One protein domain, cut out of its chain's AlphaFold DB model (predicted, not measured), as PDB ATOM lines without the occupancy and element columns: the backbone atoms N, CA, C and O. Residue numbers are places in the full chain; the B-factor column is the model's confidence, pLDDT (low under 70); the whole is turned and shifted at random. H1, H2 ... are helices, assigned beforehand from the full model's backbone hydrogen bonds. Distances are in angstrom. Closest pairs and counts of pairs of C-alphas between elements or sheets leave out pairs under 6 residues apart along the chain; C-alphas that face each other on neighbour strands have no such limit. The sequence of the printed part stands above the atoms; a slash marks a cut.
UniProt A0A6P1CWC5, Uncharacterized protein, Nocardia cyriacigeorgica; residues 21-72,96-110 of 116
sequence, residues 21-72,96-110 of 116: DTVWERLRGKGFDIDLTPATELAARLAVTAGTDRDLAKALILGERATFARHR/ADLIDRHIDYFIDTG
ATOM      1  N   ASP A  21     112.830 183.115  79.152       89.12
ATOM      2  CA  ASP A  21     113.058 183.409  80.567       89.12
ATOM      3  C   ASP A  21     112.060 184.417  81.139       89.12
ATOM      4  O   ASP A  21     111.633 184.262  82.280       89.12
ATOM      5  N   THR A  22     111.576 185.369  80.330       93.69
ATOM      6  CA  THR A  22     110.512 186.283  80.764       93.69
ATOM      7  C   THR A  22     109.234 185.518  81.110       93.69
ATOM      8  O   THR A  22     108.567 185.863  82.077       93.69
ATOM      9  N   VAL A  23     108.887 184.454  80.381       93.31
ATOM     10  CA  VAL A  23     107.707 183.634  80.707       93.31
ATOM     11  C   VAL A  23     107.893 182.939  82.058       93.31
ATOM     12  O   VAL A  23     106.971 182.929  82.874       93.31
ATOM     13  N   TRP A  24     109.094 182.419  82.329       92.75
ATOM     14  CA  TRP A  24     109.417 181.786  83.611       92.75
ATOM     15  C   TRP A  24     109.384 182.775  84.774       92.75
ATOM     16  O   TRP A  24     108.821 182.467  85.821       92.75
ATOM     17  N   GLU A  25     109.939 183.970  84.591       95.06
ATOM     18  CA  GLU A  25     109.883 185.052  85.579       95.06
ATOM     19  C   GLU A  25     108.441 185.444  85.907       95.06
ATOM     20  O   GLU A  25     108.096 185.581  87.081       95.06
ATOM     21  N   ARG A  26     107.577 185.577  84.892       96.50
ATOM     22  CA  ARG A  26     106.164 185.931  85.095       96.50
ATOM     23  C   ARG A  26     105.374 184.840  85.802       96.50
ATOM     24  O   ARG A  26     104.638 185.146  86.736       96.50
ATOM     25  N   LEU A  27     105.576 183.573  85.439       96.00
ATOM     26  CA  LEU A  27     104.958 182.453  86.153       96.00
ATOM     27  C   LEU A  27     105.405 182.404  87.624       96.00
ATOM     28  O   LEU A  27     104.560 182.332  88.514       96.00
ATOM     29  N   ARG A  28     106.705 182.544  87.915       95.62
ATOM     30  CA  ARG A  28     107.186 182.624  89.309       95.62
ATOM     31  C   ARG A  28     106.593 183.813  90.060       95.62
ATOM     32  O   ARG A  28     106.169 183.664  91.199       95.62
ATOM     33  N   GLY A  29     106.501 184.975  89.412       95.06
ATOM     34  CA  GLY A  29     105.874 186.171  89.982       95.06
ATOM     35  C   GLY A  29     104.391 185.991  90.334       95.06
ATOM     36  O   GLY A  29     103.886 186.689  91.209       95.06
ATOM     37  N   LYS A  30     103.704 185.035  89.695       95.00
ATOM     38  CA  LYS A  30     102.322 184.637  90.006       95.00
ATOM     39  C   LYS A  30     102.229 183.560  91.097       95.00
ATOM     40  O   LYS A  30     101.117 183.229  91.486       95.00
ATOM     41  N   GLY A  31     103.352 183.036  91.595       95.94
ATOM     42  CA  GLY A  31     103.407 182.021  92.655       95.94
ATOM     43  C   GLY A  31     103.595 180.582  92.165       95.94
ATOM     44  O   GLY A  31     103.489 179.652  92.955       95.94
ATOM     45  N   PHE A  32     103.866 180.357  90.874       95.69
ATOM     46  CA  PHE A  32     104.200 179.010  90.408       95.69
ATOM     47  C   PHE A  32     105.606 178.617  90.860       95.69
ATOM     48  O   PHE A  32     106.580 179.316  90.567       95.69
ATOM     49  N   ASP A  33     105.705 177.458  91.504       93.69
ATOM     50  CA  ASP A  33     106.980 176.853  91.867       93.69
ATOM     51  C   ASP A  33     107.636 176.227  90.626       93.69
ATOM     52  O   ASP A  33     107.211 175.186  90.119       93.69
ATOM     53  N   ILE A  34     108.618 176.935  90.063       90.44
ATOM     54  CA  ILE A  34     109.310 176.545  88.831       90.44
ATOM     55  C   ILE A  34     110.810 176.620  89.071       90.44
ATOM     56  O   ILE A  34     111.387 177.709  89.102       90.44
ATOM     57  N   ASP A  35     111.471 175.473  89.104       88.50
ATOM     58  CA  ASP A  35     112.928 175.395  89.169       88.50
ATOM     59  C   ASP A  35     113.573 175.343  87.783       88.50
ATOM     60  O   ASP A  35     113.034 174.770  86.832       88.50
ATOM     61  N   LEU A  36     114.767 175.932  87.666       82.75
ATOM     62  CA  LEU A  36     115.627 175.717  86.504       82.75
ATOM     63  C   LEU A  36     116.466 174.461  86.733       82.75
ATOM     64  O   LEU A  36     117.145 174.329  87.746       82.75
ATOM     65  N   THR A  37     116.460 173.565  85.755       86.38
ATOM     66  CA  THR A  37     117.266 172.341  85.759       86.38
ATOM     67  C   THR A  37     117.980 172.202  84.411       86.38
ATOM     68  O   THR A  37     117.474 172.703  83.396       86.38
ATOM     69  N   PRO A  38     119.153 171.549  84.349       85.62
ATOM     70  CA  PRO A  38     119.775 171.193  83.084       85.62
ATOM     71  C   PRO A  38     118.807 170.426  82.174       85.62
ATOM     72  O   PRO A  38     118.075 169.539  82.608       85.62
ATOM     73  N   ALA A  39     118.838 170.723  80.873       80.00
ATOM     74  CA  ALA A  39     117.913 170.123  79.909       80.00
ATOM     75  C   ALA A  39     117.970 168.581  79.880       80.00
ATOM     76  O   ALA A  39     116.951 167.929  79.661       80.00
ATOM     77  N   THR A  40     119.143 167.990  80.126       82.25
ATOM     78  CA  THR A  40     119.330 166.533  80.209       82.25
ATOM     79  C   THR A  40     118.611 165.917  81.406       82.25
ATOM     80  O   THR A  40     118.039 164.837  81.289       82.25
ATOM     81  N   GLU A  41     118.604 166.609  82.544       87.88
ATOM     82  CA  GLU A  41     117.910 166.172  83.753       87.88
ATOM     83  C   GLU A  41     116.391 166.302  83.590       87.88
ATOM     84  O   GLU A  41     115.656 165.368  83.914       87.88
ATOM     85  N   LEU A  42     115.916 167.404  82.992       84.81
ATOM     86  CA  LEU A  42     114.505 167.555  82.627       84.81
ATOM     87  C   LEU A  42     114.038 166.427  81.699       84.81
ATOM     88  O   LEU A  42     112.991 165.831  81.942       84.81
ATOM     89  N   ALA A  43     114.815 166.111  80.659       82.00
ATOM     90  CA  ALA A  43     114.491 165.043  79.718       82.00
ATOM     91  C   ALA A  43     114.425 163.671  80.407       82.00
ATOM     92  O   ALA A  43     113.483 162.917  80.173       82.00
ATOM     93  N   ALA A  44     115.374 163.369  81.300       84.81
ATOM     94  CA  ALA A  44     115.365 162.129  82.073       84.81
ATOM     95  C   ALA A  44     114.126 162.027  82.979       84.81
ATOM     96  O   ALA A  44     113.465 160.988  83.003       84.81
ATOM     97  N   ARG A  45     113.765 163.115  83.674       85.88
ATOM     98  CA  ARG A  45     112.548 163.179  84.500       85.88
ATOM     99  C   ARG A  45     111.293 162.963  83.655       85.88
ATOM    100  O   ARG A  45     110.482 162.105  83.993       85.88
ATOM    101  N   LEU A  46     111.170 163.674  82.532       83.62
ATOM    102  CA  LEU A  46     110.044 163.540  81.606       83.62
ATOM    103  C   LEU A  46     109.923 162.122  81.036       83.62
ATOM    104  O   LEU A  46     108.814 161.608  80.964       83.62
ATOM    105  N   ALA A  47     111.031 161.467  80.677       83.12
ATOM    106  CA  ALA A  47     111.017 160.096  80.161       83.12
ATOM    107  C   ALA A  47     110.455 159.085  81.173       83.12
ATOM    108  O   ALA A  47     109.733 158.168  80.785       83.12
ATOM    109  N   VAL A  48     110.729 159.273  82.469       85.19
ATOM    110  CA  VAL A  48     110.164 158.435  83.537       85.19
ATOM    111  C   VAL A  48     108.659 158.671  83.684       85.19
ATOM    112  O   VAL A  48     107.896 157.714  83.802       85.19
ATOM    113  N   THR A  49     108.210 159.929  83.664       80.12
ATOM    114  CA  THR A  49     106.796 160.275  83.912       80.12
ATOM    115  C   THR A  49     105.897 160.086  82.683       80.12
ATOM    116  O   THR A  49     104.707 159.811  82.816       80.12
ATOM    117  N   ALA A  50     106.452 160.171  81.472       78.69
ATOM    118  CA  ALA A  50     105.720 160.003  80.214       78.69
ATOM    119  C   ALA A  50     105.078 158.612  80.057       78.69
ATOM    120  O   ALA A  50     104.121 158.460  79.299       78.69
ATOM    121  N   GLY A  51     105.571 157.596  80.775       74.88
ATOM    122  CA  GLY A  51     104.972 156.260  80.776       74.88
ATOM    123  C   GLY A  51     103.569 156.207  81.393       74.88
ATOM    124  O   GLY A  51     102.821 155.272  81.115       74.88
ATOM    125  N   THR A  52     103.200 157.201  82.208       82.38
ATOM    126  CA  THR A  52     101.934 157.229  82.957       82.38
ATOM    127  C   THR A  52     101.075 158.461  82.676       82.38
ATOM    128  O   THR A  52      99.892 158.448  83.014       82.38
ATOM    129  N   ASP A  53     101.618 159.489  82.016       86.44
ATOM    130  CA  ASP A  53     100.911 160.726  81.676       86.44
ATOM    131  C   ASP A  53     101.038 161.052  80.177       86.44
ATOM    132  O   ASP A  53     102.126 161.274  79.636       86.44
ATOM    133  N   ARG A  54      99.890 161.096  79.491       83.44
ATOM    134  CA  ARG A  54      99.812 161.321  78.042       83.44
ATOM    135  C   ARG A  54     100.236 162.734  77.640       83.44
ATOM    136  O   ARG A  54     100.777 162.903  76.547       83.44
ATOM    137  N   ASP A  55      99.962 163.740  78.458       84.38
ATOM    138  CA  ASP A  55     100.293 165.124  78.128       84.38
ATOM    139  C   ASP A  55     101.782 165.391  78.359       84.38
ATOM    140  O   ASP A  55     102.425 166.019  77.513       84.38
ATOM    141  N   LEU A  56     102.380 164.779  79.385       83.75
ATOM    142  CA  LEU A  56     103.836 164.771  79.552       83.75
ATOM    143  C   LEU A  56     104.551 163.976  78.449       83.75
ATOM    144  O   LEU A  56     105.607 164.402  77.979       83.75
ATOM    145  N   ALA A  57     103.963 162.883  77.953       83.06
ATOM    146  CA  ALA A  57     104.506 162.165  76.798       83.06
ATOM    147  C   ALA A  57     104.545 163.037  75.530       83.06
ATOM    148  O   ALA A  57     105.538 163.034  74.799       83.06
ATOM    149  N   LYS A  58     103.500 163.843  75.279       83.38
ATOM    150  CA  LYS A  58     103.509 164.827  74.180       83.38
ATOM    151  C   LYS A  58     104.579 165.894  74.400       83.38
ATOM    152  O   LYS A  58     105.279 166.246  73.451       83.38
ATOM    153  N   ALA A  59     104.713 166.397  75.628       79.88
ATOM    154  CA  ALA A  59     105.718 167.398  75.971       79.88
ATOM    155  C   ALA A  59     107.143 166.885  75.715       79.88
ATOM    156  O   ALA A  59     107.951 167.616  75.145       79.88
ATOM    157  N   LEU A  60     107.431 165.620  76.043       81.06
ATOM    158  CA  LEU A  60     108.720 164.982  75.762       81.06
ATOM    159  C   LEU A  60     109.022 164.936  74.257       81.06
ATOM    160  O   LEU A  60     110.070 165.419  73.830       81.06
ATOM    161  N   ILE A  61     108.081 164.447  73.441       80.38
ATOM    162  CA  ILE A  61     108.241 164.377  71.977       80.38
ATOM    163  C   ILE A  61     108.481 165.775  71.386       80.38
ATOM    164  O   ILE A  61     109.326 165.957  70.507       80.38
ATOM    165  N   LEU A  62     107.739 166.783  71.852       74.81
ATOM    166  CA  LEU A  62     107.913 168.165  71.400       74.81
ATOM    167  C   LEU A  62     109.262 168.748  71.839       74.81
ATOM    168  O   LEU A  62     109.911 169.425  71.042       74.81
ATOM    169  N   GLY A  63     109.693 168.466  73.070       71.62
ATOM    170  CA  GLY A  63     110.974 168.900  73.622       71.62
ATOM    171  C   GLY A  63     112.164 168.342  72.842       71.62
ATOM    172  O   GLY A  63     113.057 169.103  72.473       71.62
ATOM    173  N   GLU A  64     112.140 167.052  72.503       72.50
ATOM    174  CA  GLU A  64     113.150 166.436  71.634       72.50
ATOM    175  C   GLU A  64     113.184 167.112  70.260       72.50
ATOM    176  O   GLU A  64     114.234 167.525  69.775       72.50
ATOM    177  N   ARG A  65     112.027 167.335  69.630       65.25
ATOM    178  CA  ARG A  65     111.977 168.029  68.331       65.25
ATOM    179  C   ARG A  65     112.495 169.467  68.412       65.25
ATOM    180  O   ARG A  65     113.127 169.937  67.466       65.25
ATOM    181  N   ALA A  66     112.246 170.159  69.521       63.94
ATOM    182  CA  ALA A  66     112.722 171.518  69.747       63.94
ATOM    183  C   ALA A  66     114.245 171.582  69.958       63.94
ATOM    184  O   ALA A  66     114.869 172.524  69.475       63.94
ATOM    185  N   THR A  67     114.864 170.585  70.604       61.12
ATOM    186  CA  THR A  67     116.332 170.502  70.729       61.12
ATOM    187  C   THR A  67     117.010 170.141  69.404       61.12
ATOM    188  O   THR A  67     118.114 170.623  69.130       61.12
ATOM    189  N   PHE A  68     116.343 169.378  68.530       49.56
ATOM    190  CA  PHE A  68     116.802 169.143  67.153       49.56
ATOM    191  C   PHE A  68     116.613 170.358  66.231       49.56
ATOM    192  O   PHE A  68     117.355 170.513  65.257       49.56
ATOM    193  N   ALA A  69     115.691 171.269  66.552       55.81
ATOM    194  CA  ALA A  69     115.514 172.542  65.858       55.81
ATOM    195  C   ALA A  69     116.600 173.559  66.266       55.81
ATOM    196  O   ALA A  69     116.320 174.622  66.815       55.81
ATOM    197  N   ARG A  70     117.869 173.253  65.961       55.25
ATOM    198  CA  ARG A  70     119.029 174.138  66.198       55.25
ATOM    199  C   ARG A  70     118.967 175.472  65.441       55.25
ATOM    200  O   ARG A  70     119.763 176.361  65.715       55.25
ATOM    201  N   HIS A  71     118.028 175.615  64.507       58.50
ATOM    202  CA  HIS A  71     117.822 176.818  63.713       58.50
ATOM    203  C   HIS A  71     116.411 177.344  63.963       58.50
ATOM    204  O   HIS A  71     115.426 176.729  63.555       58.50
ATOM    205  N   ARG A  72     116.315 178.494  64.632       68.25
ATOM    206  CA  ARG A  72     115.100 179.311  64.655       68.25
ATOM    207  C   ARG A  72     115.145 180.175  63.391       68.25
ATOM    208  O   ARG A  72     115.962 181.093  63.361       68.25
ATOM    209  N   ALA A  96     105.697 191.977  78.512       95.94
ATOM    210  CA  ALA A  96     105.483 191.197  79.714       95.94
ATOM    211  C   ALA A  96     104.010 191.201  80.167       95.94
ATOM    212  O   ALA A  96     103.463 190.145  80.457       95.94
ATOM    213  N   ASP A  97     103.340 192.353  80.116       96.12
ATOM    214  CA  ASP A  97     101.925 192.476  80.489       96.12
ATOM    215  C   ASP A  97     101.001 191.652  79.574       96.12
ATOM    216  O   ASP A  97      99.923 191.215  79.978       96.12
ATOM    217  N   LEU A  98     101.391 191.425  78.312       95.75
ATOM    218  CA  LEU A  98     100.686 190.487  77.435       95.75
ATOM    219  C   LEU A  98     100.834 189.047  77.938       95.75
ATOM    220  O   LEU A  98      99.856 188.305  77.884       95.75
ATOM    221  N   ILE A  99     102.014 188.664  78.431       96.44
ATOM    222  CA  ILE A  99     102.248 187.344  79.032       96.44
ATOM    223  C   ILE A  99     101.429 187.192  80.316       96.44
ATOM    224  O   ILE A  99     100.720 186.198  80.453       96.44
ATOM    225  N   ASP A 100     101.441 188.197  81.194       97.44
ATOM    226  CA  ASP A 100     100.674 188.183  82.445       97.44
ATOM    227  C   ASP A 100      99.176 187.969  82.185       97.44
ATOM    228  O   ASP A 100      98.562 187.098  82.797       97.44
ATOM    229  N   ARG A 101      98.609 188.659  81.184       97.56
ATOM    230  CA  ARG A 101      97.208 188.464  80.770       97.56
ATOM    231  C   ARG A 101      96.904 187.053  80.267       97.56
ATOM    232  O   ARG A 101      95.809 186.554  80.509       97.56
ATOM    233  N   HIS A 102      97.832 186.419  79.551       96.56
ATOM    234  CA  HIS A 102      97.637 185.038  79.099       96.56
ATOM    235  C   HIS A 102      97.708 184.055  80.268       96.56
ATOM    236  O   HIS A 102      96.902 183.131  80.320       96.56
ATOM    237  N   ILE A 103      98.636 184.260  81.208       97.25
ATOM    238  CA  ILE A 103      98.733 183.432  82.416       97.25
ATOM    239  C   ILE A 103      97.436 183.535  83.223       97.25
ATOM    240  O   ILE A 103      96.864 182.503  83.564       97.25
ATOM    241  N   ASP A 104      96.935 184.753  83.452       97.44
ATOM    242  CA  ASP A 104      95.676 184.985  84.172       97.44
ATOM    243  C   ASP A 104      94.502 184.282  83.489       97.44
ATOM    244  O   ASP A 104      93.780 183.516  84.123       97.44
ATOM    245  N   TYR A 105      94.380 184.434  82.169       98.25
ATOM    246  CA  TYR A 105      93.359 183.736  81.394       98.25
ATOM    247  C   TYR A 105      93.456 182.204  81.521       98.25
ATOM    248  O   TYR A 105      92.440 181.513  81.646       98.25
ATOM    249  N   PHE A 106      94.664 181.639  81.501       97.38
ATOM    250  CA  PHE A 106      94.840 180.194  81.637       97.38
ATOM    251  C   PHE A 106      94.550 179.679  83.050       97.38
ATOM    252  O   PHE A 106      94.057 178.560  83.180       97.38
ATOM    253  N   ILE A 107      94.787 180.477  84.090       96.88
ATOM    254  CA  ILE A 107      94.357 180.154  85.457       96.88
ATOM    255  C   ILE A 107      92.829 180.217  85.558       96.88
ATOM    256  O   ILE A 107      92.200 179.299  86.086       96.88
ATOM    257  N   ASP A 108      92.217 181.277  85.026       97.44
ATOM    258  CA  ASP A 108      90.772 181.507  85.111       97.44
ATOM    259  C   ASP A 108      89.963 180.430  84.383       97.44
ATOM    260  O   ASP A 108      88.902 180.014  84.849       97.44
ATOM    261  N   THR A 109      90.486 179.931  83.262       97.94
ATOM    262  CA  THR A 109      89.883 178.819  82.509       97.94
ATOM    263  C   THR A 109      90.160 177.444  83.121       97.94
ATOM    264  O   THR A 109      89.590 176.454  82.663       97.94
ATOM    265  N   GLY A 110      91.018 177.360  84.144       95.62
ATOM    266  CA  GLY A 110      91.442 176.105  84.767       95.62
ATOM    267  C   GLY A 110      92.418 175.283  83.920       95.62
ATOM    268  O   GLY A 110      92.645 174.114  84.224       95.62
TER     269      GLY A 110
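This is residues 21 to 72 and 96 to 110 of the 116 residues of an uncharacterized protein of Nocardia cyriacigeorgica (UniProt A0A6P1CWC5). What does the model look like at first sight? It is two separate pairs of helices, joined in the printed part by the short link of residues 30 to 38 and elsewhere by the link across the cut: at one end H1 and H4 pack on each other at a steep tilt, and at the other end H2 and H3 fold back on each other as a helical hairpin. Between the two pairs the middle is open. What is it made of? The printed part has 67 residues with four named helices, in the order H1, H2, H3, H4, and no named strand; the class is all helix. How dense is it? It is loose, with a radius of gyration of the C-alphas of 14.1 A, and its C-alphas span 32 by 31 by 19 A.

What does the first helix touch? H1, residues 21 to 29, touches H4, residues 96 to 108, and the closest C-alphas are those of Arg 26 and Asp 100, 6.5 A apart. Their lines stand at a steep tilt of 52 degrees, and they run the same way. What comes next along the printed part? H2, residues 39 to 49, and H3, residues 54 to 68, form a helical hairpin with a shallow tilt of 26 degrees, opposite ways. They touch, H3 with residues 56 to 60 alone, and the closest C-alphas are those of Leu 46 and Leu 60, 6.2 A apart. Which helices stay apart? H1 is apart from H2 and from H3, and H4 is apart from H2 and from H3. Do the backbones hold regular spacing? In H1, H2, H3 and H4 every O i to N i+4 pair is within hydrogen-bond range.

Where does the printed part begin? H1 begins at C-alpha 21, (113.058, 183.409, 80.567), and measures 12.2 A from first to last C-alpha. How long are the two helices of the hairpin? H2 measures 15.4 A and H3 21.6 A from first to last C-alpha; H3 begins at C-alpha 54, (99.812, 161.321, 78.042). Where does the last helix end? H4 measures 18.4 A from first to last C-alpha and ends at C-alpha 108, (90.772, 181.507, 85.111).

How large is it? The two C-alphas farthest apart are those of Gly 51 and Asp 97, 36.3 A. Where is the cut? Residues 73 to 95 are not printed, and C-alphas 72 and 96 are 21.5 A apart across the cut. How are the helices linked? H1 to H2 is a short link of 9 residues, H2 to H3 is a tight link of 4 residues, and H3 to H4 is the link across the cut. Where is confidence low, and what stands free? Residues 65 to 72 have pLDDT under 70, while the mean of the printed part is 85.3. Residues 105 to 110, of which 105 to 108 belong to H4, stand free.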